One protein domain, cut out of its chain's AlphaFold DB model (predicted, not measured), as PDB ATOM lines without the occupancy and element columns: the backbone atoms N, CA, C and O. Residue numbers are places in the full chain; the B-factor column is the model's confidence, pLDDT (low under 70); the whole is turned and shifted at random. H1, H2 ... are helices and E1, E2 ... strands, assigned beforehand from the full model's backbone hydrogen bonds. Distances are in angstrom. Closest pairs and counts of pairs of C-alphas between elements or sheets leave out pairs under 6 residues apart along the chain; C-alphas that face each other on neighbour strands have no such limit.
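This is residues 23 to 208 of the 335 residues of an uncharacterized protein of Escherichia coli O7:H4 (UniProt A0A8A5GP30). The domain is a long sandwich of two strongly twisted sheets that are only partly face to face: the sheet of E8, E5, E12, E1, E4 and E9 makes one half of the length and the sheet of E2, E3, E10, E7 and E6 the other. H1 packs on one face of the six-stranded sheet, and the small pair E11 and E13 sits at the far end of the five-stranded half. The printed part has 186 residues, with one named helix and thirteen named strands in the order E1 to E12, H1, E13; it is mostly strand, and its three sheets are antiparallel. It is compact, with a radius of gyration of the C-alphas of 18.0 A, and its outline is a rod spanning 59 by 28 by 24 A.

E1, residues 25 to 31, runs on into E2, residues 34 to 41, across a break of 2 residues, at 58 degrees. E2 and E3, residues 46 to 53, form a hairpin, with N 37 and O 50 at 2.8 A. E3 runs on into E4, residues 56 to 64, at 72 degrees, and E4 is the antiparallel neighbour of E1, with N 28 and O 61 at 2.9 A. E5 is residues 73 to 84. E6, residues 89 to 91, and E7, residues 95 to 102, form a hairpin, with N 91 and O 95 at 2.7 A. E8, residues 112 to 122, is antiparallel to E5, with N 76 and O 119 at 2.9 A. E9, residues 135 to 137, is antiparallel to E4, with N 57 and O 136 at 2.8 A. E10, residues 143 to 150, has E3 and E7 as antiparallel neighbours, with N 49 and O 146 at 2.8 A and N 98 and O 149 at 2.9 A. E11, residues 157 to 159, is followed by E12, residues 168 to 176, whose antiparallel neighbours are E5, with N 81 and O 171 at 2.8 A, and E1, with N 27 and O 174 at 2.9 A. H1, residues 182 to 193, is on the sheet E8 E5 E12 E1 E4 E9, two layers with the helix on one face; the closest C-alphas of E12 and H1 are those of Thr 169 and Met 190, 6.4 A apart. Every O i to N i+4 pair in H1 is within hydrogen-bond range. E13, residues 205 to 207, is antiparallel to E11, with N 159 and O 205 at 2.9 A. The two large sheets form a sandwich, two sheets face to face, whose facing parts are 11.8 A apart centre to centre. They form a jelly roll, one long hairpin wound over both sheets, in the nested pairs E3 with E10, E4 with E9, E5 with E8 and E6 with E7. The sheet E2 E3 E10 E7 E6 is curled like part of a barrel.

E1 begins at C-alpha 25, (-83.429, -27.558, 109.832). E5, the longest strand by residues, measures 35.0 A from first to last C-alpha, E8 27.4 A, E12 25.8 A and H1 16.8 A. H1 begins at C-alpha 182, (-75.606, -27.757, 104.384), and E13 ends at C-alpha 207, (-40.926, -22.819, 130.181).

The two C-alphas farthest apart are those of Thr 70 and Pro 156, 59.4 A. The printed part has no cut. The links E8 to E9, 12 residues, and H1 to E13, 11 residues, are long. Residues 165 to 166 pair with residues 197 to 198, antiparallel, outside the named strands. The mean pLDDT of the printed part is 88.3, with residues 103 to 105 and 127 to 128 under 70.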
ATOM      1  N   ASN A  23     -88.695 -32.285 105.623       85.31
ATOM      2  CA  ASN A  23     -88.603 -31.284 106.658       85.31
ATOM      3  C   ASN A  23     -87.134 -31.238 107.070       85.31
ATOM      4  O   ASN A  23     -86.570 -32.260 107.462       85.31
ATOM      5  N   TYR A  24     -86.522 -30.064 106.984       89.25
ATOM      6  CA  TYR A  24     -85.130 -29.840 107.323       89.25
ATOM      7  C   TYR A  24     -84.958 -28.614 108.220       89.25
ATOM      8  O   TYR A  24     -85.732 -27.649 108.209       89.25
ATOM      9  N   CYS A  25     -83.892 -28.654 109.002       91.38
ATOM     10  CA  CYS A  25     -83.429 -27.558 109.832       91.38
ATOM     11  C   CYS A  25     -81.914 -27.665 109.914       91.38
ATOM     12  O   CYS A  25     -81.388 -28.572 110.554       91.38
ATOM     13  N   GLU A  26     -81.245 -26.755 109.225       93.00
ATOM     14  CA  GLU A  26     -79.803 -26.600 109.235       93.00
ATOM     15  C   GLU A  26     -79.458 -25.384 110.088       93.00
ATOM     16  O   GLU A  26     -79.966 -24.290 109.825       93.00
ATOM     17  N   LEU A  27     -78.616 -25.563 111.101       93.88
ATOM     18  CA  LEU A  27     -78.192 -24.503 112.011       93.88
ATOM     19  C   LEU A  27     -76.675 -24.543 112.167       93.88
ATOM     20  O   LEU A  27     -76.107 -25.585 112.489       93.88
ATOM     21  N   ILE A  28     -76.032 -23.394 111.964       94.88
ATOM     22  CA  ILE A  28     -74.598 -23.222 112.194       94.88
ATOM     23  C   ILE A  28     -74.409 -22.356 113.424       94.88
ATOM     24  O   ILE A  28     -74.859 -21.211 113.478       94.88
ATOM     25  N   TRP A  29     -73.694 -22.908 114.386       94.81
ATOM     26  CA  TRP A  29     -73.456 -22.338 115.693       94.81
ATOM     27  C   TRP A  29     -71.964 -22.057 115.896       94.81
ATOM     28  O   TRP A  29     -71.092 -22.752 115.376       94.81
ATOM     29  N   GLU A  30     -71.664 -21.035 116.685       94.44
ATOM     30  CA  GLU A  30     -70.318 -20.658 117.108       94.44
ATOM     31  C   GLU A  30     -70.231 -20.686 118.639       94.44
ATOM     32  O   GLU A  30     -71.069 -20.060 119.289       94.44
ATOM     33  N   PRO A  31     -69.210 -21.320 119.239       95.12
ATOM     34  CA  PRO A  31     -68.940 -21.157 120.665       95.12
ATOM     35  C   PRO A  31     -68.738 -19.684 121.023       95.12
ATOM     36  O   PRO A  31     -67.920 -19.005 120.404       95.12
ATOM     37  N   VAL A  32     -69.460 -19.193 122.033       94.94
ATOM     38  CA  VAL A  32     -69.341 -17.798 122.493       94.94
ATOM     39  C   VAL A  32     -67.938 -17.500 123.025       94.94
ATOM     40  O   VAL A  32     -67.441 -16.392 122.832       94.94
ATOM     41  N   SER A  33     -67.293 -18.481 123.655       95.12
ATOM     42  CA  SER A  33     -65.881 -18.417 124.016       95.12
ATOM     43  C   SER A  33     -65.178 -19.752 123.790       95.12
ATOM     44  O   SER A  33     -65.789 -20.826 123.736       95.12
ATOM     45  N   VAL A  34     -63.859 -19.666 123.650       96.56
ATOM     46  CA  VAL A  34     -62.954 -20.810 123.628       96.56
ATOM     47  C   VAL A  34     -61.821 -20.505 124.594       96.56
ATOM     48  O   VAL A  34     -61.183 -19.458 124.494       96.56
ATOM     49  N   ASP A  35     -61.579 -21.431 125.511       97.19
ATOM     50  CA  ASP A  35     -60.525 -21.329 126.511       97.19
ATOM     51  C   ASP A  35     -59.459 -22.389 126.261       97.19
ATOM     52  O   ASP A  35     -59.754 -23.493 125.804       97.19
ATOM     53  N   VAL A  36     -58.214 -22.090 126.604       97.25
ATOM     54  CA  VAL A  36     -57.181 -23.114 126.771       97.25
ATOM     55  C   VAL A  36     -57.299 -23.647 128.193       97.25
ATOM     56  O   VAL A  36     -57.366 -22.882 129.146       97.25
ATOM     57  N   THR A  37     -57.319 -24.966 128.353       96.50
ATOM     58  CA  THR A  37     -57.378 -25.621 129.674       96.50
ATOM     59  C   THR A  37     -56.073 -26.305 130.049       96.50
ATOM     60  O   THR A  37     -55.813 -26.516 131.230       96.50
ATOM     61  N   ASN A  38     -55.240 -26.633 129.061       94.88
ATOM     62  CA  ASN A  38     -53.943 -27.252 129.276       94.88
ATOM     63  C   ASN A  38     -52.975 -26.905 128.140       94.88
ATOM     64  O   ASN A  38     -53.383 -26.833 126.977       94.88
ATOM     65  N   VAL A  39     -51.697 -26.755 128.490       94.62
ATOM     66  CA  VAL A  39     -50.580 -26.591 127.557       94.62
ATOM     67  C   VAL A  39     -49.524 -27.628 127.906       94.62
ATOM     68  O   VAL A  39     -48.994 -27.637 129.013       94.62
ATOM     69  N   LYS A  40     -49.204 -28.502 126.955       90.69
ATOM     70  CA  LYS A  40     -48.174 -29.526 127.106       90.69
ATOM     71  C   LYS A  40     -47.034 -29.260 126.136       90.69
ATOM     72  O   LYS A  40     -47.248 -29.243 124.927       90.69
ATOM     73  N   GLN A  41     -45.820 -29.116 126.652       88.69
ATOM     74  CA  GLN A  41     -44.621 -29.089 125.822       88.69
ATOM     75  C   GLN A  41     -44.316 -30.509 125.323       88.69
ATOM     76  O   GLN A  41     -44.235 -31.454 126.108       88.69
ATOM     77  N   LEU A  42     -44.204 -30.673 124.006       85.81
ATOM     78  CA  LEU A  42     -43.849 -31.939 123.357       85.81
ATOM     79  C   LEU A  42     -42.360 -31.983 122.987       85.81
ATOM     80  O   LEU A  42     -41.761 -33.055 122.979       85.81
ATOM     81  N   SER A  43     -41.776 -30.826 122.664       83.75
ATOM     82  CA  SER A  43     -40.340 -30.619 122.449       83.75
ATOM     83  C   SER A  43     -39.996 -29.129 122.616       83.75
ATOM     84  O   SER A  43     -40.879 -28.331 122.917       83.75
ATOM     85  N   ASP A  44     -38.744 -28.721 122.374       82.44
ATOM     86  CA  ASP A  44     -38.309 -27.314 122.503       82.44
ATOM     87  C   ASP A  44     -39.202 -26.303 121.751       82.44
ATOM     88  O   ASP A  44     -39.447 -25.201 122.238       82.44
ATOM     89  N   THR A  45     -39.719 -26.690 120.582       90.31
ATOM     90  CA  THR A  45     -40.554 -25.840 119.718       90.31
ATOM     91  C   THR A  45     -41.977 -26.356 119.516       90.31
ATOM     92  O   THR A  45     -42.802 -25.635 118.962       90.31
ATOM     93  N   ASN A  46     -42.309 -27.578 119.944       91.12
ATOM     94  CA  ASN A  46     -43.631 -28.166 119.709       91.12
ATOM     95  C   ASN A  46     -44.450 -28.209 120.995       91.12
ATOM     96  O   ASN A  46     -43.984 -28.702 122.021       91.12
ATOM     97  N   TYR A  47     -45.695 -27.753 120.909       92.94
ATOM     98  CA  TYR A  47     -46.619 -27.659 122.034       92.94
ATOM     99  C   TYR A  47     -47.973 -28.234 121.643       92.94
ATOM    100  O   TYR A  47     -48.355 -28.233 120.477       92.94
ATOM    101  N   GLN A  48     -48.714 -28.713 122.626       93.62
ATOM    102  CA  GLN A  48     -50.077 -29.184 122.472       93.62
ATOM    103  C   GLN A  48     -50.992 -28.375 123.384       93.62
ATOM    104  O   GLN A  48     -50.750 -28.289 124.587       93.62
ATOM    105  N   LEU A  49     -52.045 -27.806 122.810       95.00
ATOM    106  CA  LEU A  49     -53.108 -27.119 123.527       95.00
ATOM    107  C   LEU A  49     -54.331 -28.018 123.638       95.00
ATOM    108  O   LEU A  49     -54.724 -28.667 122.668       95.00
ATOM    109  N   THR A  50     -54.982 -27.992 124.795       95.25
ATOM    110  CA  THR A  50     -56.352 -28.489 124.950       95.25
ATOM    111  C   THR A  50     -57.294 -27.299 125.033       95.25
ATOM    112  O   THR A  50     -57.326 -26.593 126.042       95.25
ATOM    113  N   LEU A  51     -58.059 -27.080 123.968       95.25
ATOM    114  CA  LEU A  51     -59.105 -26.070 123.900       95.25
ATOM    115  C   LEU A  51     -60.394 -26.619 124.497       95.25
ATOM    116  O   LEU A  51     -60.696 -27.795 124.315       95.25
ATOM    117  N   LYS A  52     -61.172 -25.765 125.154       95.44
ATOM    118  CA  LYS A  52     -62.508 -26.068 125.655       95.44
ATOM    119  C   LYS A  52     -63.480 -25.005 125.161       95.44
ATOM    120  O   LYS A  52     -63.251 -23.816 125.364       95.44
ATOM    121  N   THR A  53     -64.545 -25.431 124.492       94.69
ATOM    122  CA  THR A  53     -65.610 -24.524 124.046       94.69
ATOM    123  C   THR A  53     -66.530 -24.161 125.209       94.69
ATOM    124  O   THR A  53     -66.713 -24.951 126.137       94.69
ATOM    125  N   SER A  54     -67.147 -22.981 125.164       94.25
ATOM    126  CA  SER A  54     -68.266 -22.666 126.051       94.25
ATOM    127  C   SER A  54     -69.467 -23.570 125.774       94.25
ATOM    128  O   SER A  54     -69.685 -23.996 124.641       94.25
ATOM    129  N   SER A  55     -70.295 -23.801 126.795       93.31
ATOM    130  CA  SER A  55     -71.615 -24.419 126.608       93.31
ATOM    131  C   SER A  55     -72.609 -23.488 125.913       93.31
ATOM    132  O   SER A  55     -73.568 -23.941 125.296       93.31
ATOM    133  N   SER A  56     -72.364 -22.177 125.973       95.19
ATOM    134  CA  SER A  56     -73.116 -21.177 125.221       95.19
ATOM    135  C   SER A  56     -72.656 -21.102 123.767       95.19
ATOM    136  O   SER A  56     -71.464 -20.964 123.489       95.19
ATOM    137  N   MET A  57     -73.618 -21.129 122.850       94.25
ATOM    138  CA  MET A  57     -73.421 -21.092 121.406       94.25
ATOM    139  C   MET A  57     -74.218 -19.943 120.790       94.25
ATOM    140  O   MET A  57     -75.371 -19.718 121.151       94.25
ATOM    141  N   ARG A  58     -73.622 -19.230 119.837       94.88
ATOM    142  CA  ARG A  58     -74.242 -18.166 119.048       94.88
ATOM    143  C   ARG A  58     -74.669 -18.695 117.685       94.88
ATOM    144  O   ARG A  58     -73.854 -19.270 116.971       94.88
ATOM    145  N   LEU A  59     -75.916 -18.452 117.293       95.06
ATOM    146  CA  LEU A  59     -76.418 -18.819 115.970       95.06
ATOM    147  C   LEU A  59     -75.803 -17.909 114.899       95.06
ATOM    148  O   LEU A  59     -76.033 -16.700 114.913       95.06
ATOM    149  N   LEU A  60     -75.048 -18.472 113.959       94.31
ATOM    150  CA  LEU A  60     -74.466 -17.733 112.836       94.31
ATOM    151  C   LEU A  60     -75.372 -17.748 111.608       94.31
ATOM    152  O   LEU A  60     -75.578 -16.720 110.956       94.31
ATOM    153  N   ASP A  61     -75.903 -18.922 111.283       94.12
ATOM    154  CA  ASP A  61     -76.662 -19.131 110.061       94.12
ATOM    155  C   ASP A  61     -77.723 -20.209 110.235       94.12
ATOM    156  O   ASP A  61     -77.608 -21.071 111.108       94.12
ATOM    157  N   LEU A  62     -78.763 -20.132 109.408       93.38
ATOM    158  CA  LEU A  62     -79.866 -21.081 109.447       93.38
ATOM    159  C   LEU A  62     -80.529 -21.245 108.080       93.38
ATOM    160  O   LEU A  62     -80.672 -20.280 107.327       93.38
ATOM    161  N   ALA A  63     -81.015 -22.454 107.813       91.06
ATOM    162  CA  ALA A  63     -81.922 -22.755 106.712       91.06
ATOM    163  C   ALA A  63     -82.953 -23.786 107.179       91.06
ATOM    164  O   ALA A  63     -82.593 -24.853 107.669       91.06
ATOM    165  N   THR A  64     -84.247 -23.493 107.047       90.25
ATOM    166  CA  THR A  64     -85.285 -24.414 107.522       90.25
ATOM    167  C   THR A  64     -86.625 -24.228 106.816       90.25
ATOM    168  O   THR A  64     -86.996 -23.110 106.462       90.25
ATOM    169  N   ASN A  65     -87.372 -25.323 106.664       87.56
ATOM    170  CA  ASN A  65     -88.815 -25.341 106.386       87.56
ATOM    171  C   ASN A  65     -89.632 -25.933 107.563       87.56
ATOM    172  O   ASN A  65     -90.852 -26.057 107.470       87.56
ATOM    173  N   MET A  66     -88.978 -26.264 108.683       88.31
ATOM    174  CA  MET A  66     -89.605 -26.787 109.897       88.31
ATOM    175  C   MET A  66     -90.147 -25.670 110.791       88.31
ATOM    176  O   MET A  66     -89.467 -24.687 111.100       88.31
ATOM    177  N   LYS A  67     -91.352 -25.876 111.324       84.62
ATOM    178  CA  LYS A  67     -91.947 -24.994 112.338       84.62
ATOM    179  C   LYS A  67     -91.406 -25.309 113.735       84.62
ATOM    180  O   LYS A  67     -91.182 -26.468 114.064       84.62
ATOM    181  N   THR A  68     -91.240 -24.292 114.582       78.94
ATOM    182  CA  THR A  68     -90.691 -24.432 115.945       78.94
ATOM    183  C   THR A  68     -91.453 -25.426 116.818       78.94
ATOM    184  O   THR A  68     -90.860 -26.292 117.453       78.94
ATOM    185  N   PHE A  69     -92.776 -25.271 116.883       78.25
ATOM    186  CA  PHE A  69     -93.636 -25.930 117.873       78.25
ATOM    187  C   PHE A  69     -94.349 -27.155 117.295       78.25
ATOM    188  O   PHE A  69     -95.428 -27.534 117.743       78.25
ATOM    189  N   THR A  70     -93.772 -27.743 116.251       82.25
ATOM    190  CA  THR A  70     -94.299 -28.933 115.593       82.25
ATOM    191  C   THR A  70     -93.353 -30.096 115.851       82.25
ATOM    192  O   THR A  70     -92.133 -29.933 115.825       82.25
ATOM    193  N   ILE A  71     -93.922 -31.265 116.132       81.62
ATOM    194  CA  ILE A  71     -93.155 -32.497 116.290       81.62
ATOM    195  C   ILE A  71     -92.818 -33.008 114.893       81.62
ATOM    196  O   ILE A  71     -93.709 -33.261 114.084       81.62
ATOM    197  N   TYR A  72     -91.527 -33.161 114.632       82.00
ATOM    198  CA  TYR A  72     -90.993 -33.840 113.461       82.00
ATOM    199  C   TYR A  72     -90.120 -34.976 113.963       82.00
ATOM    200  O   TYR A  72     -89.366 -34.746 114.900       82.00
ATOM    201  N   ASN A  73     -90.198 -36.152 113.341       86.25
ATOM    202  CA  ASN A  73     -89.247 -37.234 113.575       86.25
ATOM    203  C   ASN A  73     -88.306 -37.291 112.375       86.25
ATOM    204  O   ASN A  73     -88.678 -37.757 111.297       86.25
ATOM    205  N   VAL A  74     -87.120 -36.715 112.539       87.12
ATOM    206  CA  VAL A  74     -86.131 -36.611 111.466       87.12
ATOM    207  C   VAL A  74     -84.759 -37.016 111.963       87.12
ATOM    208  O   VAL A  74     -84.319 -36.621 113.044       87.12
ATOM    209  N   SER A  75     -84.052 -37.781 111.144       88.88
ATOM    210  CA  SER A  75     -82.640 -38.062 111.367       88.88
ATOM    211  C   SER A  75     -81.755 -37.021 110.692       88.88
ATOM    212  O   SER A  75     -82.159 -36.304 109.774       88.88
ATOM    213  N   GLY A  76     -80.514 -36.970 111.146       89.50
ATOM    214  CA  GLY A  76     -79.471 -36.176 110.530       89.50
ATOM    215  C   GLY A  76     -78.205 -36.198 111.373       89.50
ATOM    216  O   GLY A  76     -77.937 -37.196 112.043       89.50
ATOM    217  N   TYR A  77     -77.425 -35.125 111.332       90.69
ATOM    218  CA  TYR A  77     -76.088 -35.083 111.920       90.69
ATOM    219  C   TYR A  77     -75.921 -33.874 112.823       90.69
ATOM    220  O   TYR A  77     -76.437 -32.802 112.524       90.69
ATOM    221  N   ALA A  78     -75.185 -34.040 113.914       90.88
ATOM    222  CA  ALA A  78     -74.680 -32.905 114.663       90.88
ATOM    223  C   ALA A  78     -73.256 -33.151 115.131       90.88
ATOM    224  O   ALA A  78     -72.871 -34.287 115.425       90.88
ATOM    225  N   GLY A  79     -72.472 -32.084 115.192       91.38
ATOM    226  CA  GLY A  79     -71.085 -32.175 115.609       91.38
ATOM    227  C   GLY A  79     -70.309 -30.897 115.369       91.38
ATOM    228  O   GLY A  79     -70.806 -29.927 114.795       91.38
ATOM    229  N   TYR A  80     -69.063 -30.919 115.825       91.25
ATOM    230  CA  TYR A  80     -68.147 -29.817 115.615       91.25
ATOM    231  C   TYR A  80     -67.449 -29.952 114.269       91.25
ATOM    232  O   TYR A  80     -67.161 -31.044 113.786       91.25
ATOM    233  N   TRP A  81     -67.118 -28.810 113.698       90.44
ATOM    234  CA  TRP A  81     -66.302 -28.687 112.511       90.44
ATOM    235  C   TRP A  81     -65.149 -27.745 112.811       90.44
ATOM    236  O   TRP A  81     -65.310 -26.743 113.515       90.44
ATOM    237  N   THR A  82     -63.981 -28.066 112.267       89.75
ATOM    238  CA  THR A  82     -62.761 -27.279 112.450       89.75
ATOM    239  C   THR A  82     -62.075 -27.006 111.120       89.75
ATOM    240  O   THR A  82     -62.157 -27.809 110.195       89.75
ATOM    241  N   SER A  83     -61.418 -25.857 111.009       89.38
ATOM    242  CA  SER A  83     -60.595 -25.468 109.857       89.38
ATOM    243  C   SER A  83     -59.455 -24.592 110.353       89.38
ATOM    244  O   SER A  83     -59.665 -23.789 111.257       89.38
ATOM    245  N   PHE A  84     -58.262 -24.716 109.783       88.44
ATOM    246  CA  PHE A  84     -57.099 -23.940 110.211       88.44
ATOM    247  C   PHE A  84     -56.214 -23.524 109.045       88.44
ATOM    248  O   PHE A  84     -56.240 -24.150 107.985       88.44
ATOM    249  N   LEU A  85     -55.423 -22.479 109.265       85.31
ATOM    250  CA  LEU A  85     -54.385 -22.024 108.343       85.31
ATOM    251  C   LEU A  85     -53.011 -22.484 108.839       85.31
ATOM    252  O   LEU A  85     -52.786 -22.592 110.045       85.31
ATOM    253  N   ASP A  86     -52.080 -22.684 107.910       82.12
ATOM    254  CA  ASP A  86     -50.650 -22.861 108.212       82.12
ATOM    255  C   ASP A  86     -49.923 -21.506 108.259       82.12
ATOM    256  O   ASP A  86     -48.790 -21.343 107.805       82.12
ATOM    257  N   ASP A  87     -50.618 -20.491 108.764       82.62
ATOM    258  CA  ASP A  87     -50.108 -19.131 108.800       82.62
ATOM    259  C   ASP A  87     -49.365 -18.878 110.110       82.62
ATOM    260  O   ASP A  87     -49.812 -19.255 111.201       82.62
ATOM    261  N   LYS A  88     -48.238 -18.169 109.993       85.81
ATOM    262  CA  LYS A  88     -47.488 -17.673 111.148       85.81
ATOM    263  C   LYS A  88     -48.329 -16.689 111.934       85.81
ATOM    264  O   LYS A  88     -48.723 -15.641 111.430       85.81
ATOM    265  N   THR A  89     -48.554 -17.033 113.192       90.12
ATOM    266  CA  THR A  89     -49.348 -16.253 114.129       90.12
ATOM    267  C   THR A  89     -48.484 -15.783 115.284       90.12
ATOM    268  O   THR A  89     -47.708 -16.552 115.851       90.12
ATOM    269  N   LYS A  90     -48.647 -14.512 115.656       90.44
ATOM    270  CA  LYS A  90     -47.932 -13.911 116.779       90.44
ATOM    271  C   LYS A  90     -48.468 -14.428 118.116       90.44
ATOM    272  O   LYS A  90     -49.663 -14.377 118.387       90.44
ATOM    273  N   PHE A  91     -47.551 -14.832 118.983       92.25
ATOM    274  CA  PHE A  91     -47.745 -15.184 120.381       92.25
ATOM    275  C   PHE A  91     -46.953 -14.221 121.265       92.25
ATOM    276  O   PHE A  91     -45.749 -14.037 121.077       92.25
ATOM    277  N   ASN A  92     -47.636 -13.591 122.227       83.00
ATOM    278  CA  ASN A  92     -47.053 -12.576 123.117       83.00
ATOM    279  C   ASN A  92     -46.243 -11.492 122.372       83.00
ATOM    280  O   ASN A  92     -45.191 -11.064 122.840       83.00
ATOM    281  N   ALA A  93     -46.726 -11.085 121.191       77.44
ATOM    282  CA  ALA A  93     -46.148 -10.088 120.275       77.44
ATOM    283  C   ALA A  93     -44.748 -10.384 119.692       77.44
ATOM    284  O   ALA A  93     -44.389  -9.786 118.678       77.44
ATOM    285  N   ASN A  94     -43.990 -11.319 120.263       86.94
ATOM    286  CA  ASN A  94     -42.579 -11.520 119.923       86.94
ATOM    287  C   ASN A  94     -42.303 -12.847 119.218       86.94
ATOM    288  O   ASN A  94     -41.406 -12.903 118.386       86.94
ATOM    289  N   TYR A  95     -43.098 -13.881 119.487       92.00
ATOM    290  CA  TYR A  95     -42.832 -15.229 118.991       92.00
ATOM    291  C   TYR A  95     -43.862 -15.620 117.947       92.00
ATOM    292  O   TYR A  95     -45.031 -15.274 118.072       92.00
ATOM    293  N   ASP A  96     -43.446 -16.356 116.927       93.88
ATOM    294  CA  ASP A  96     -44.352 -16.843 115.891       93.88
ATOM    295  C   ASP A  96     -44.599 -18.338 116.064       93.88
ATOM    296  O   ASP A  96     -43.654 -19.102 116.271       93.88
ATOM    297  N   PHE A  97     -45.849 -18.770 115.924       94.00
ATOM    298  CA  PHE A  97     -46.219 -20.181 115.865       94.00
ATOM    299  C   PHE A  97     -47.158 -20.464 114.694       94.00
ATOM    300  O   PHE A  97     -47.887 -19.582 114.243       94.00
ATOM    301  N   ASN A  98     -47.174 -21.723 114.263       92.69
ATOM    302  CA  ASN A  98     -48.143 -22.261 113.313       92.69
ATOM    303  C   ASN A  98     -48.924 -23.397 113.968       92.69
ATOM    304  O   ASN A  98     -48.421 -24.076 114.873       92.69
ATOM    305  N   ILE A  99     -50.134 -23.644 113.474       90.75
ATOM    306  CA  ILE A  99     -50.878 -24.852 113.818       90.75
ATOM    307  C   ILE A  99     -50.460 -25.979 112.876       90.75
ATOM    308  O   ILE A  99     -50.580 -25.855 111.662       90.75
ATOM    309  N   LYS A 100     -49.997 -27.101 113.436       83.06
ATOM    310  CA  LYS A 100     -49.542 -28.256 112.655       83.06
ATOM    311  C   LYS A 100     -50.684 -29.200 112.307       83.06
ATOM    312  O   LYS A 100     -50.792 -29.648 111.172       83.06
ATOM    313  N   ASN A 101     -51.491 -29.561 113.303       79.69
ATOM    314  CA  ASN A 101     -52.653 -30.426 113.132       79.69
ATOM    315  C   ASN A 101     -53.595 -30.370 114.346       79.69
ATOM    316  O   ASN A 101     -53.274 -29.826 115.407       79.69
ATOM    317  N   PHE A 102     -54.749 -31.007 114.160       72.06
ATOM    318  CA  PHE A 102     -55.778 -31.283 115.159       72.06
ATOM    319  C   PHE A 102     -56.002 -32.783 115.185       72.06
ATOM    320  O   PHE A 102     -56.133 -33.344 114.105       72.06
ATOM    321  N   ALA A 103     -56.047 -33.401 116.369       57.78
ATOM    322  CA  ALA A 103     -56.524 -34.775 116.594       57.78
ATOM    323  C   ALA A 103     -56.325 -35.773 115.413       57.78
ATOM    324  O   ALA A 103     -57.298 -36.349 114.943       57.78
ATOM    325  N   GLU A 104     -55.062 -35.977 114.999       57.69
ATOM    326  CA  GLU A 104     -54.580 -36.819 113.873       57.69
ATOM    327  C   GLU A 104     -54.584 -36.164 112.469       57.69
ATOM    328  O   GLU A 104     -55.573 -35.603 112.027       57.69
ATOM    329  N   ASN A 105     -53.423 -36.221 111.787       60.12
ATOM    330  CA  ASN A 105     -53.108 -35.986 110.356       60.12
ATOM    331  C   ASN A 105     -54.035 -35.124 109.463       60.12
ATOM    332  O   ASN A 105     -54.185 -35.387 108.271       60.12
ATOM    333  N   ASN A 106     -54.580 -34.039 109.996       70.88
ATOM    334  CA  ASN A 106     -55.351 -33.065 109.230       70.88
ATOM    335  C   ASN A 106     -54.434 -32.080 108.484       70.88
ATOM    336  O   ASN A 106     -53.432 -31.624 109.036       70.88
ATOM    337  N   THR A 107     -54.777 -31.745 107.236       74.38
ATOM    338  CA  THR A 107     -54.052 -30.784 106.395       74.38
ATOM    339  C   THR A 107     -54.618 -29.369 106.527       74.38
ATOM    340  O   THR A 107     -55.834 -29.209 106.641       74.38
ATOM    341  N   PRO A 108     -53.783 -28.323 106.449       78.25
ATOM    342  CA  PRO A 108     -54.247 -26.936 106.470       78.25
ATOM    343  C   PRO A 108     -55.286 -26.627 105.379       78.25
ATOM    344  O   PRO A 108     -55.364 -27.314 104.358       78.25
ATOM    345  N   ASN A 109     -56.068 -25.562 105.571       76.69
ATOM    346  CA  ASN A 109     -57.095 -25.069 104.639       76.69
ATOM    347  C   ASN A 109     -58.227 -26.060 104.319       76.69
ATOM    348  O   ASN A 109     -58.971 -25.868 103.356       76.69
ATOM    349  N   THR A 110     -58.373 -27.111 105.123       80.62
ATOM    350  CA  THR A 110     -59.393 -28.147 104.942       80.62
ATOM    351  C   THR A 110     -60.328 -28.166 106.147       80.62
ATOM    352  O   THR A 110     -59.901 -27.974 107.285       80.62
ATOM    353  N   THR A 111     -61.624 -28.353 105.892       83.25
ATOM    354  CA  THR A 111     -62.644 -28.457 106.942       83.25
ATOM    355  C   THR A 111     -62.778 -29.910 107.387       83.25
ATOM    356  O   THR A 111     -63.048 -30.782 106.566       83.25
ATOM    357  N   TYR A 112     -62.606 -30.158 108.683       83.88
ATOM    358  CA  TYR A 112     -62.665 -31.487 109.285       83.88
ATOM    359  C   TYR A 112     -63.784 -31.589 110.302       83.88
ATOM    360  O   TYR A 112     -63.954 -30.712 111.154       83.88
ATOM    361  N   GLY A 113     -64.513 -32.696 110.223       82.50
ATOM    362  CA  GLY A 113     -65.492 -33.076 111.224       82.50
ATOM    363  C   GLY A 113     -64.820 -33.556 112.502       82.50
ATOM    364  O   GLY A 113     -63.918 -34.389 112.462       82.50
ATOM    365  N   TYR A 114     -65.288 -33.057 113.638       81.50
ATOM    366  CA  TYR A 114     -64.851 -33.442 114.970       81.50
ATOM    367  C   TYR A 114     -66.065 -33.857 115.805       81.50
ATOM    368  O   TYR A 114     -66.972 -33.062 116.046       81.50
ATOM    369  N   SER A 115     -66.086 -35.109 116.270       82.25
ATOM    370  CA  SER A 115     -67.194 -35.648 117.078       82.25
ATOM    371  C   SER A 115     -68.569 -35.537 116.385       82.25
ATOM    372  O   SER A 115     -69.572 -35.181 116.997       82.25
ATOM    373  N   ILE A 116     -68.626 -35.832 115.081       85.19
ATOM    374  CA  ILE A 116     -69.892 -35.855 114.335       85.19
ATOM    375  C   ILE A 116     -70.643 -37.142 114.651       85.19
ATOM    376  O   ILE A 116     -70.122 -38.241 114.466       85.19
ATOM    377  N   SER A 117     -71.889 -36.992 115.083       87.88
ATOM    378  CA  SER A 117     -72.780 -38.101 115.404       87.88
ATOM    379  C   SER A 117     -74.071 -38.008 114.607       87.88
ATOM    380  O   SER A 117     -74.574 -36.919 114.324       87.88
ATOM    381  N   LYS A 118     -74.629 -39.171 114.261       89.44
ATOM    382  CA  LYS A 118     -75.989 -39.255 113.730       89.44
ATOM    383  C   LYS A 118     -76.977 -39.120 114.887       89.44
ATOM    384  O   LYS A 118     -76.837 -39.818 115.888       89.44
ATOM    385  N   ILE A 119     -77.961 -38.240 114.746       89.00
ATOM    386  CA  ILE A 119     -78.974 -37.949 115.768       89.00
ATOM    387  C   ILE A 119     -80.360 -38.024 115.125       89.00
ATOM    388  O   ILE A 119     -80.524 -37.719 113.942       89.00
ATOM    389  N   THR A 120     -81.353 -38.443 115.907       88.38
ATOM    390  CA  THR A 120     -82.772 -38.302 115.566       88.38
ATOM    391  C   THR A 120     -83.391 -37.288 116.514       88.38
ATOM    392  O   THR A 120     -83.228 -37.396 117.728       88.38
ATOM    393  N   TRP A 121     -84.076 -36.294 115.956       86.38
ATOM    394  CA  TRP A 121     -84.791 -35.280 116.724       86.38
ATOM    395  C   TRP A 121     -86.290 -35.520 116.636       86.38
ATOM    396  O   TRP A 121     -86.801 -35.752 115.542       86.38
ATOM    397  N   ASP A 122     -86.959 -35.354 117.777       85.94
ATOM    398  CA  ASP A 122     -88.420 -35.324 117.917       85.94
ATOM    399  C   ASP A 122     -88.901 -33.894 118.233       85.94
ATOM    400  O   ASP A 122     -89.640 -33.641 119.183       85.94
ATOM    401  N   SER A 123     -88.391 -32.907 117.491       83.12
ATOM    402  CA  SER A 123     -88.653 -31.484 117.741       83.12
ATOM    403  C   SER A 123     -88.528 -30.639 116.477       83.12
ATOM    404  O   SER A 123     -87.856 -31.020 115.516       83.12
ATOM    405  N   GLY A 124     -89.152 -29.461 116.505       84.19
ATOM    406  CA  GLY A 124     -89.020 -28.448 115.469       84.19
ATOM    407  C   GLY A 124     -87.634 -27.806 115.386       84.19
ATOM    408  O   GLY A 124     -86.662 -28.193 116.048       84.19
ATOM    409  N   CYS A 125     -87.535 -26.785 114.538       86.56
ATOM    410  CA  CYS A 125     -86.307 -26.015 114.378       86.56
ATOM    411  C   CYS A 125     -86.245 -24.875 115.392       86.56
ATOM    412  O   CYS A 125     -87.155 -24.056 115.461       86.56
ATOM    413  N   VAL A 126     -85.153 -24.772 116.144       75.81
ATOM    414  CA  VAL A 126     -84.908 -23.613 117.019       75.81
ATOM    415  C   VAL A 126     -84.731 -22.333 116.189       75.81
ATOM    416  O   VAL A 126     -85.196 -21.264 116.579       75.81
ATOM    417  N   GLY A 127     -84.123 -22.438 115.003       67.12
ATOM    418  CA  GLY A 127     -83.862 -21.293 114.127       67.12
ATOM    419  C   GLY A 127     -85.101 -20.609 113.540       67.12
ATOM    420  O   GLY A 127     -84.966 -19.525 112.988       67.12
ATOM    421  N   SER A 128     -86.309 -21.178 113.649       68.88
ATOM    422  CA  SER A 128     -87.516 -20.515 113.127       68.88
ATOM    423  C   SER A 128     -88.060 -19.399 114.030       68.88
ATOM    424  O   SER A 128     -88.907 -18.628 113.586       68.88
ATOM    425  N   TRP A 129     -87.546 -19.250 115.256       78.50
ATOM    426  CA  TRP A 129     -87.837 -18.105 116.136       78.50
ATOM    427  C   TRP A 129     -86.582 -17.415 116.687       78.50
ATOM    428  O   TRP A 129     -86.664 -16.261 117.107       78.50
ATOM    429  N   ALA A 130     -85.427 -18.086 116.683       83.19
ATOM    430  CA  ALA A 130     -84.155 -17.505 117.093       83.19
ATOM    431  C   ALA A 130     -83.504 -16.734 115.924       83.19
ATOM    432  O   ALA A 130     -83.154 -17.350 114.914       83.19
ATOM    433  N   PRO A 131     -83.309 -15.404 116.021       86.19
ATOM    434  CA  PRO A 131     -82.601 -14.656 114.987       86.19
ATOM    435  C   PRO A 131     -81.104 -15.000 114.971       86.19
ATOM    436  O   PRO A 131     -80.538 -15.462 115.965       86.19
ATOM    437  N   LYS A 132     -80.423 -14.708 113.856       90.25
ATOM    438  CA  LYS A 132     -78.952 -14.742 113.804       90.25
ATOM    439  C   LYS A 132     -78.373 -13.865 114.918       90.25
ATOM    440  O   LYS A 132     -78.843 -12.752 115.140       90.25
ATOM    441  N   GLY A 133     -77.366 -14.374 115.616       91.06
ATOM    442  CA  GLY A 133     -76.781 -13.766 116.810       91.06
ATOM    443  C   GLY A 133     -77.415 -14.218 118.129       91.06
ATOM    444  O   GLY A 133     -76.853 -13.916 119.180       91.06
ATOM    445  N   TYR A 134     -78.532 -14.957 118.102       93.56
ATOM    446  CA  TYR A 134     -79.130 -15.526 119.309       93.56
ATOM    447  C   TYR A 134     -78.151 -16.465 120.020       93.56
ATOM    448  O   TYR A 134     -77.480 -17.270 119.370       93.56
ATOM    449  N   ILE A 135     -78.082 -16.363 121.349       94.62
ATOM    450  CA  ILE A 135     -77.215 -17.191 122.188       94.62
ATOM    451  C   ILE A 135     -78.071 -18.205 122.941       94.62
ATOM    452  O   ILE A 135     -79.038 -17.839 123.606       94.62
ATOM    453  N   MET A 136     -77.686 -19.472 122.854       91.12
ATOM    454  CA  MET A 136     -78.308 -20.576 123.573       91.12
ATOM    455  C   MET A 136     -77.265 -21.282 124.432       91.12
ATOM    456  O   MET A 136     -76.180 -21.578 123.942       91.12
ATOM    457  N   ASP A 137     -77.598 -21.582 125.687       91.38
ATOM    458  CA  ASP A 137     -76.777 -22.447 126.535       91.38
ATOM    459  C   ASP A 137     -77.200 -23.906 126.364       91.38
ATOM    460  O   ASP A 137     -78.355 -24.265 126.589       91.38
ATOM    461  N   TRP A 138     -76.260 -24.735 125.928       85.06
ATOM    462  CA  TRP A 138     -76.474 -26.151 125.653       85.06
ATOM    463  C   TRP A 138     -76.157 -27.020 126.873       85.06
ATOM    464  O   TRP A 138     -76.352 -28.233 126.838       85.06
ATOM    465  N   GLY A 139     -75.614 -26.425 127.942       82.62
ATOM    466  CA  GLY A 139     -75.199 -27.129 129.157       82.62
ATOM    467  C   GLY A 139     -73.991 -28.059 128.979       82.62
ATOM    468  O   GLY A 139     -73.525 -28.644 129.954       82.62
ATOM    469  N   VAL A 140     -73.456 -28.193 127.759       81.94
ATOM    470  CA  VAL A 140     -72.331 -29.078 127.432       81.94
ATOM    471  C   VAL A 140     -71.241 -28.345 126.656       81.94
ATOM    472  O   VAL A 140     -71.510 -27.612 125.712       81.94
ATOM    473  N   SER A 141     -69.990 -28.567 127.052       87.94
ATOM    474  CA  SER A 141     -68.779 -28.084 126.373       87.94
ATOM    475  C   SER A 141     -68.058 -29.232 125.676       87.94
ATOM    476  O   SER A 141     -68.130 -30.363 126.158       87.94
ATOM    477  N   THR A 142     -67.272 -28.946 124.637       90.50
ATOM    478  CA  THR A 142     -66.364 -29.931 124.030       90.50
ATOM    479  C   THR A 142     -64.904 -29.559 124.249       90.50
ATOM    480  O   THR A 142     -64.578 -28.381 124.407       90.50
ATOM    481  N   SER A 143     -64.028 -30.562 124.218       91.88
ATOM    482  CA  SER A 143     -62.577 -30.374 124.265       91.88
ATOM    483  C   SER A 143     -61.960 -30.711 122.912       91.88
ATOM    484  O   SER A 143     -62.294 -31.739 122.337       91.88
ATOM    485  N   ILE A 144     -61.049 -29.876 122.414       90.19
ATOM    486  CA  ILE A 144     -60.364 -30.060 121.126       90.19
ATOM    487  C   ILE A 144     -58.858 -29.930 121.351       90.19
ATOM    488  O   ILE A 144     -58.395 -28.950 121.930       90.19
ATOM    489  N   THR A 145     -58.082 -30.902 120.875       91.19
ATOM    490  CA  THR A 145     -56.617 -30.890 121.008       91.19
ATOM    491  C   THR A 145     -55.951 -30.362 119.743       91.19
ATOM    492  O   THR A 145     -56.229 -30.846 118.642       91.19
ATOM    493  N   VAL A 146     -55.033 -29.410 119.914       90.88
ATOM    494  CA  VAL A 146     -54.341 -28.693 118.836       90.88
ATOM    495  C   VAL A 146     -52.842 -28.784 119.047       90.88
ATOM    496  O   VAL A 146     -52.363 -28.468 120.132       90.88
ATOM    497  N   ASN A 147     -52.087 -29.176 118.025       92.06
ATOM    498  CA  ASN A 147     -50.629 -29.154 118.087       92.06
ATOM    499  C   ASN A 147     -50.086 -27.924 117.361       92.06
ATOM    500  O   ASN A 147     -50.455 -27.643 116.220       92.06
ATOM    501  N   LEU A 148     -49.177 -27.225 118.028       93.00
ATOM    502  CA  LEU A 148     -48.517 -26.016 117.565       93.00
ATOM    503  C   LEU A 148     -47.017 -26.249 117.410       93.00
ATOM    504  O   LEU A 148     -46.413 -27.014 118.168       93.00
ATOM    505  N   THR A 149     -46.415 -25.511 116.487       93.12
ATOM    506  CA  THR A 149     -44.963 -25.413 116.344       93.12
ATOM    507  C   THR A 149     -44.564 -23.945 116.367       93.12
ATOM    508  O   THR A 149     -44.994 -23.172 115.514       93.12
ATOM    509  N   PHE A 150     -43.742 -23.561 117.339       93.88
ATOM    510  CA  PHE A 150     -43.094 -22.256 117.384       93.88
ATOM    511  C   PHE A 150     -41.917 -22.210 116.409       93.88
ATOM    512  O   PHE A 150     -41.214 -23.202 116.209       93.88
ATOM    513  N   SER A 151     -41.690 -21.040 115.814       91.94
ATOM    514  CA  SER A 151     -40.574 -20.797 114.890       91.94
ATOM    515  C   SER A 151     -39.212 -20.887 115.585       91.94
ATOM    516  O   SER A 151     -38.212 -21.187 114.940       91.94
ATOM    517  N   GLU A 152     -39.178 -20.648 116.894       89.81
ATOM    518  CA  GLU A 152     -37.987 -20.686 117.737       89.81
ATOM    519  C   GLU A 152     -38.329 -21.220 119.133       89.81
ATOM    520  O   GLU A 152     -39.501 -21.299 119.515       89.81
ATOM    521  N   LYS A 153     -37.306 -21.626 119.894       87.38
ATOM    522  CA  LYS A 153     -37.480 -22.055 121.286       87.38
ATOM    523  C   LYS A 153     -37.930 -20.853 122.114       87.38
ATOM    524  O   LYS A 153     -37.266 -19.818 122.106       87.38
ATOM    525  N   LEU A 154     -39.032 -21.007 122.846       89.50
ATOM    526  CA  LEU A 154     -39.449 -19.997 123.814       89.50
ATOM    527  C   LEU A 154     -38.381 -19.880 124.914       89.50
ATOM    528  O   LEU A 154     -37.942 -20.910 125.435       89.50
ATOM    529  N   PRO A 155     -37.955 -18.660 125.280       87.50
ATOM    530  CA  PRO A 155     -37.093 -18.463 126.433       87.50
ATOM    531  C   PRO A 155     -37.740 -18.965 127.730       87.50
ATOM    532  O   PRO A 155     -38.959 -19.127 127.803       87.50
ATOM    533  N   PRO A 156     -36.945 -19.183 128.786       86.12
ATOM    534  CA  PRO A 156     -37.497 -19.473 130.096       86.12
ATOM    535  C   PRO A 156     -38.401 -18.342 130.585       86.12
ATOM    536  O   PRO A 156     -38.040 -17.166 130.519       86.12
ATOM    537  N   GLY A 157     -39.576 -18.694 131.094       89.50
ATOM    538  CA  GLY A 157     -40.569 -17.711 131.500       89.50
ATOM    539  C   GLY A 157     -41.956 -18.300 131.698       89.50
ATOM    540  O   GLY A 157     -42.197 -19.484 131.464       89.50
ATOM    541  N   SER A 158     -42.876 -17.449 132.146       91.81
ATOM    542  CA  SER A 158     -44.293 -17.786 132.253       91.81
ATOM    543  C   SER A 158     -45.057 -17.172 131.087       91.81
ATOM    544  O   SER A 158     -44.897 -15.990 130.785       91.81
ATOM    545  N   TYR A 159     -45.889 -17.981 130.443       94.38
ATOM    546  CA  TYR A 159     -46.624 -17.616 129.242       94.38
ATOM    547  C   TYR A 159     -48.094 -18.014 129.364       94.38
ATOM    548  O   TYR A 159     -48.433 -18.957 130.073       94.38
ATOM    549  N   SER A 160     -48.975 -17.325 128.643       94.69
ATOM    550  CA  SER A 160     -50.397 -17.662 128.536       94.69
ATOM    551  C   SER A 160     -50.883 -17.413 127.110       94.69
ATOM    552  O   SER A 160     -50.365 -16.531 126.426       94.69
ATOM    553  N   PHE A 161     -51.867 -18.195 126.663       94.81
ATOM    554  CA  PHE A 161     -52.561 -17.981 125.390       94.81
ATOM    555  C   PHE A 161     -53.781 -17.062 125.527       94.81
ATOM    556  O   PHE A 161     -54.430 -16.776 124.524       94.81
ATOM    557  N   ALA A 162     -54.107 -16.585 126.733       94.44
ATOM    558  CA  ALA A 162     -55.214 -15.656 126.933       94.44
ATOM    559  C   ALA A 162     -55.010 -14.402 126.068       94.44
ATOM    560  O   ALA A 162     -53.922 -13.829 126.033       94.44
ATOM    561  N   GLY A 163     -56.042 -14.001 125.327       92.56
ATOM    562  CA  GLY A 163     -55.965 -12.876 124.397       92.56
ATOM    563  C   GLY A 163     -55.269 -13.166 123.065       92.56
ATOM    564  O   GLY A 163     -55.164 -12.273 122.228       92.56
ATOM    565  N   THR A 164     -54.807 -14.397 122.837       92.88
ATOM    566  CA  THR A 164     -54.235 -14.811 121.550       92.88
ATOM    567  C   THR A 164     -55.345 -15.253 120.601       92.88
ATOM    568  O   THR A 164     -56.242 -16.004 120.982       92.88
ATOM    569  N   THR A 165     -55.265 -14.839 119.339       92.12
ATOM    570  CA  THR A 165     -56.117 -15.377 118.272       92.12
ATOM    571  C   THR A 165     -55.395 -16.531 117.597       92.12
ATOM    572  O   THR A 165     -54.330 -16.332 117.027       92.12
ATOM    573  N   LEU A 166     -55.966 -17.733 117.644       92.44
ATOM    574  CA  LEU A 166     -55.465 -18.879 116.889       92.44
ATOM    575  C   LEU A 166     -55.956 -18.809 115.434       92.44
ATOM    576  O   LEU A 166     -57.127 -18.461 115.233       92.44
ATOM    577  N   PRO A 167     -55.133 -19.201 114.438       91.06
ATOM    578  CA  PRO A 167     -55.524 -19.292 113.031       91.06
ATOM    579  C   PRO A 167     -56.399 -20.540 112.771       91.06
ATOM    580  O   PRO A 167     -56.088 -21.410 111.958       91.06
ATOM    581  N   LEU A 168     -57.479 -20.662 113.539       91.38
ATOM    582  CA  LEU A 168     -58.396 -21.791 113.635       91.38
ATOM    583  C   LEU A 168     -59.833 -21.267 113.647       91.38
ATOM    584  O   LEU A 168     -60.123 -20.296 114.332       91.38
ATOM    585  N   THR A 169     -60.760 -21.949 112.985       92.25
ATOM    586  CA  THR A 169     -62.202 -21.801 113.202       92.25
ATOM    587  C   THR A 169     -62.766 -23.057 113.856       92.25
ATOM    588  O   THR A 169     -62.495 -24.163 113.396       92.25
ATOM    589  N   ILE A 170     -63.618 -22.880 114.868       92.62
ATOM    590  CA  ILE A 170     -64.479 -23.927 115.431       92.62
ATOM    591  C   ILE A 170     -65.935 -23.497 115.234       92.62
ATOM    592  O   ILE A 170     -66.300 -22.387 115.637       92.62
ATOM    593  N   LEU A 171     -66.742 -24.365 114.625       93.88
ATOM    594  CA  LEU A 171     -68.195 -24.222 114.477       93.88
ATOM    595  C   LEU A 171     -68.885 -25.515 114.911       93.88
ATOM    596  O   LEU A 171     -68.267 -26.577 114.918       93.88
ATOM    597  N   PHE A 172     -70.164 -25.425 115.246       93.50
ATOM    598  CA  PHE A 172     -71.027 -26.571 115.491       93.50
ATOM    599  C   PHE A 172     -72.175 -26.565 114.481       93.50
ATOM    600  O   PHE A 172     -72.756 -25.519 114.206       93.50
ATOM    601  N   GLU A 173     -72.489 -27.719 113.912       93.25
ATOM    602  CA  GLU A 173     -73.562 -27.887 112.933       93.25
ATOM    603  C   GLU A 173     -74.669 -28.753 113.534       93.25
ATOM    604  O   GLU A 173     -74.392 -29.804 114.109       93.25
ATOM    605  N   GLU A 174     -75.924 -28.330 113.375       92.19
ATOM    606  CA  GLU A 174     -77.096 -29.198 113.494       92.19
ATOM    607  C   GLU A 174     -77.751 -29.323 112.125       92.19
ATOM    608  O   GLU A 174     -78.365 -28.377 111.633       92.19
ATOM    609  N   ARG A 175     -77.658 -30.510 111.533       90.56
ATOM    610  CA  ARG A 175     -78.263 -30.859 110.252       90.56
ATOM    611  C   ARG A 175     -79.418 -31.812 110.480       90.56
ATOM    612  O   ARG A 175     -79.225 -33.025 110.460       90.56
ATOM    613  N   LYS A 176     -80.628 -31.294 110.682       90.75
ATOM    614  CA  LYS A 176     -81.859 -32.099 110.763       90.75
ATOM    615  C   LYS A 176     -82.452 -32.265 109.362       90.75
ATOM    616  O   LYS A 176     -82.628 -31.267 108.666       90.75
ATOM    617  N   GLY A 177     -82.780 -33.488 108.937       85.62
ATOM    618  CA  GLY A 177     -83.462 -33.728 107.653       85.62
ATOM    619  C   GLY A 177     -82.597 -33.540 106.399       85.62
ATOM    620  O   GLY A 177     -83.123 -33.310 105.316       85.62
ATOM    621  N   GLU A 178     -81.271 -33.624 106.545       77.75
ATOM    622  CA  GLU A 178     -80.295 -33.699 105.447       77.75
ATOM    623  C   GLU A 178     -80.354 -32.580 104.383       77.75
ATOM    624  O   GLU A 178     -80.098 -32.836 103.207       77.75
ATOM    625  N   TYR A 179     -80.564 -31.321 104.789       85.12
ATOM    626  CA  TYR A 179     -80.566 -30.155 103.889       85.12
ATOM    627  C   TYR A 179     -79.427 -30.184 102.850       85.12
ATOM    628  O   TYR A 179     -78.246 -30.279 103.197       85.12
ATOM    629  N   SER A 180     -79.776 -30.087 101.562       84.75
ATOM    630  CA  SER A 180     -78.828 -30.234 100.446       84.75
ATOM    631  C   SER A 180     -77.795 -29.105 100.360       84.75
ATOM    632  O   SER A 180     -76.713 -29.305  99.813       84.75
ATOM    633  N   GLY A 181     -78.097 -27.930 100.923       87.06
ATOM    634  CA  GLY A 181     -77.190 -26.780 100.976       87.06
ATOM    635  C   GLY A 181     -76.259 -26.739 102.196       87.06
ATOM    636  O   GLY A 181     -75.479 -25.794 102.304       87.06
ATOM    637  N   SER A 182     -76.327 -27.729 103.097       87.12
ATOM    638  CA  SER A 182     -75.606 -27.757 104.384       87.12
ATOM    639  C   SER A 182     -74.100 -27.505 104.231       87.12
ATOM    640  O   SER A 182     -73.579 -26.516 104.743       87.12
ATOM    641  N   GLN A 183     -73.417 -28.302 103.402       86.81
ATOM    642  CA  GLN A 183     -71.966 -28.189 103.199       86.81
ATOM    643  C   GLN A 183     -71.540 -26.811 102.679       86.81
ATOM    644  O   GLN A 183     -70.576 -26.216 103.162       86.81
ATOM    645  N   THR A 184     -72.287 -26.258 101.721       90.81
ATOM    646  CA  THR A 184     -72.034 -24.908 101.203       90.81
ATOM    647  C   THR A 184     -72.210 -23.857 102.298       90.81
ATOM    648  O   THR A 184     -71.406 -22.927 102.389       90.81
ATOM    649  N   MET A 185     -73.233 -23.996 103.146       92.69
ATOM    650  CA  MET A 185     -73.468 -23.072 104.252       92.69
ATOM    651  C   MET A 185     -72.355 -23.148 105.306       92.69
ATOM    652  O   MET A 185     -71.840 -22.100 105.706       92.69
ATOM    653  N   LEU A 186     -71.924 -24.350 105.696       91.25
ATOM    654  CA  LEU A 186     -70.810 -24.558 106.622       91.25
ATOM    655  C   LEU A 186     -69.516 -23.917 106.098       91.25
ATOM    656  O   LEU A 186     -68.917 -23.083 106.778       91.25
ATOM    657  N   VAL A 187     -69.111 -24.244 104.865       89.00
ATOM    658  CA  VAL A 187     -67.878 -23.718 104.250       89.00
ATOM    659  C   VAL A 187     -67.919 -22.194 104.125       89.00
ATOM    660  O   VAL A 187     -66.915 -21.522 104.369       89.00
ATOM    661  N   ASN A 188     -69.072 -21.617 103.781       91.56
ATOM    662  CA  ASN A 188     -69.221 -20.165 103.712       91.56
ATOM    663  C   ASN A 188     -69.069 -19.501 105.084       91.56
ATOM    664  O   ASN A 188     -68.439 -18.447 105.173       91.56
ATOM    665  N   ASN A 189     -69.605 -20.100 106.151       92.69
ATOM    666  CA  ASN A 189     -69.438 -19.580 107.510       92.69
ATOM    667  C   ASN A 189     -67.989 -19.724 108.005       92.69
ATOM    668  O   ASN A 189     -67.442 -18.760 108.541       92.69
ATOM    669  N   MET A 190     -67.328 -20.852 107.721       89.69
ATOM    670  CA  MET A 190     -65.894 -21.045 107.981       89.69
ATOM    671  C   MET A 190     -65.038 -19.955 107.316       89.69
ATOM    672  O   MET A 190     -64.200 -19.331 107.966       89.69
ATOM    673  N   LYS A 191     -65.290 -19.676 106.029       86.62
ATOM    674  CA  LYS A 191     -64.580 -18.635 105.267       86.62
ATOM    675  C   LYS A 191     -64.845 -17.230 105.804       86.62
ATOM    676  O   LYS A 191     -63.901 -16.462 105.950       86.62
ATOM    677  N   LYS A 192     -66.102 -16.889 106.112       88.62
ATOM    678  CA  LYS A 192     -66.473 -15.565 106.649       88.62
ATOM    679  C   LYS A 192     -65.789 -15.261 107.980       88.62
ATOM    680  O   LYS A 192     -65.412 -14.117 108.208       88.62
ATOM    681  N   LYS A 193     -65.612 -16.270 108.836       84.69
ATOM    682  CA  LYS A 193     -64.902 -16.142 110.117       84.69
ATOM    683  C   LYS A 193     -63.375 -16.050 109.956       84.69
ATOM    684  O   LYS A 193     -62.676 -15.658 110.888       84.69
ATOM    685  N   GLY A 194     -62.855 -16.378 108.773       79.50
ATOM    686  CA  GLY A 194     -61.461 -16.134 108.408       79.50
ATOM    687  C   GLY A 194     -60.446 -16.985 109.166       79.50
ATOM    688  O   GLY A 194     -59.312 -16.548 109.312       79.50
ATOM    689  N   ASN A 195     -60.830 -18.170 109.665       77.50
ATOM    690  CA  ASN A 195     -59.940 -19.020 110.471       77.50
ATOM    691  C   ASN A 195     -59.376 -18.287 111.683       77.50
ATOM    692  O   ASN A 195     -58.181 -18.327 111.927       77.50
ATOM    693  N   SER A 196     -60.242 -17.619 112.443       86.44
ATOM    694  CA  SER A 196     -59.848 -16.917 113.660       86.44
ATOM    695  C   SER A 196     -60.661 -17.392 114.865       86.44
ATOM    696  O   SER A 196     -61.893 -17.382 114.863       86.44
ATOM    697  N   THR A 197     -59.959 -17.834 115.911       91.56
ATOM    698  CA  THR A 197     -60.554 -18.192 117.204       91.56
ATOM    699  C   THR A 197     -59.797 -17.462 118.295       91.56
ATOM    700  O   THR A 197     -58.629 -17.743 118.548       91.56
ATOM    701  N   TYR A 198     -60.474 -16.515 118.937       93.00
ATOM    702  CA  TYR A 198     -59.927 -15.756 120.052       93.00
ATOM    703  C   TYR A 198     -59.987 -16.576 121.343       93.00
ATOM    704  O   TYR A 198     -61.058 -17.036 121.745       93.00
ATOM    705  N   ILE A 199     -58.838 -16.744 121.996       95.81
ATOM    706  CA  ILE A 199     -58.745 -17.421 123.286       95.81
ATOM    707  C   ILE A 199     -59.134 -16.445 124.391       95.81
ATOM    708  O   ILE A 199     -58.451 -15.450 124.637       95.81
ATOM    709  N   THR A 200     -60.241 -16.744 125.067       95.06
ATOM    710  CA  THR A 200     -60.794 -15.869 126.109       95.06
ATOM    711  C   THR A 200     -60.025 -16.022 127.413       95.06
ATOM    712  O   THR A 200     -59.616 -15.024 128.003       95.06
ATOM    713  N   ASN A 201     -59.764 -17.261 127.829       95.56
ATOM    714  CA  ASN A 201     -58.970 -17.565 129.009       95.56
ATOM    715  C   ASN A 201     -57.940 -18.674 128.735       95.56
ATOM    716  O   ASN A 201     -58.110 -19.511 127.849       95.56
ATOM    717  N   SER A 202     -56.859 -18.679 129.510       96.00
ATOM    718  CA  SER A 202     -55.815 -19.704 129.470       96.00
ATOM    719  C   SER A 202     -55.067 -19.731 130.800       96.00
ATOM    720  O   SER A 202     -54.662 -18.662 131.271       96.00
ATOM    721  N   PRO A 203     -54.781 -20.915 131.380       93.06
ATOM    722  CA  PRO A 203     -53.819 -21.006 132.464       93.06
ATOM    723  C   PRO A 203     -52.443 -20.556 131.966       93.06
ATOM    724  O   PRO A 203     -52.122 -20.689 130.777       93.06
ATOM    725  N   SER A 204     -51.632 -20.041 132.885       92.25
ATOM    726  CA  SER A 204     -50.216 -19.826 132.616       92.25
ATOM    727  C   SER A 204     -49.485 -21.167 132.557       92.25
ATOM    728  O   SER A 204     -49.761 -22.065 133.353       92.25
ATOM    729  N   PHE A 205     -48.522 -21.287 131.651       90.19
ATOM    730  CA  PHE A 205     -47.569 -22.390 131.599       90.19
ATOM    731  C   PHE A 205     -46.147 -21.846 131.721       90.19
ATOM    732  O   PHE A 205     -45.868 -20.709 131.337       90.19
ATOM    733  N   THR A 206     -45.253 -22.656 132.280       87.62
ATOM    734  CA  THR A 206     -43.862 -22.267 132.513       87.62
ATOM    735  C   THR A 206     -42.959 -23.016 131.552       87.62
ATOM    736  O   THR A 206     -43.027 -24.240 131.464       87.62
ATOM    737  N   VAL A 207     -42.100 -22.275 130.859       87.25
ATOM    738  CA  VAL A 207     -40.926 -22.819 130.181       87.25
ATOM    739  C   VAL A 207     -39.768 -22.706 131.169       87.25
ATOM    740  O   VAL A 207     -39.403 -21.599 131.571       87.25
ATOM    741  N   SER A 208     -39.243 -23.842 131.622       80.00
ATOM    742  CA  SER A 208     -38.159 -23.883 132.607       80.00
ATOM    743  C   SER A 208     -36.825 -23.462 131.995       80.00
ATOM    744  O   SER A 208     -36.548 -23.722 130.823       80.00
TER     745      SER A 208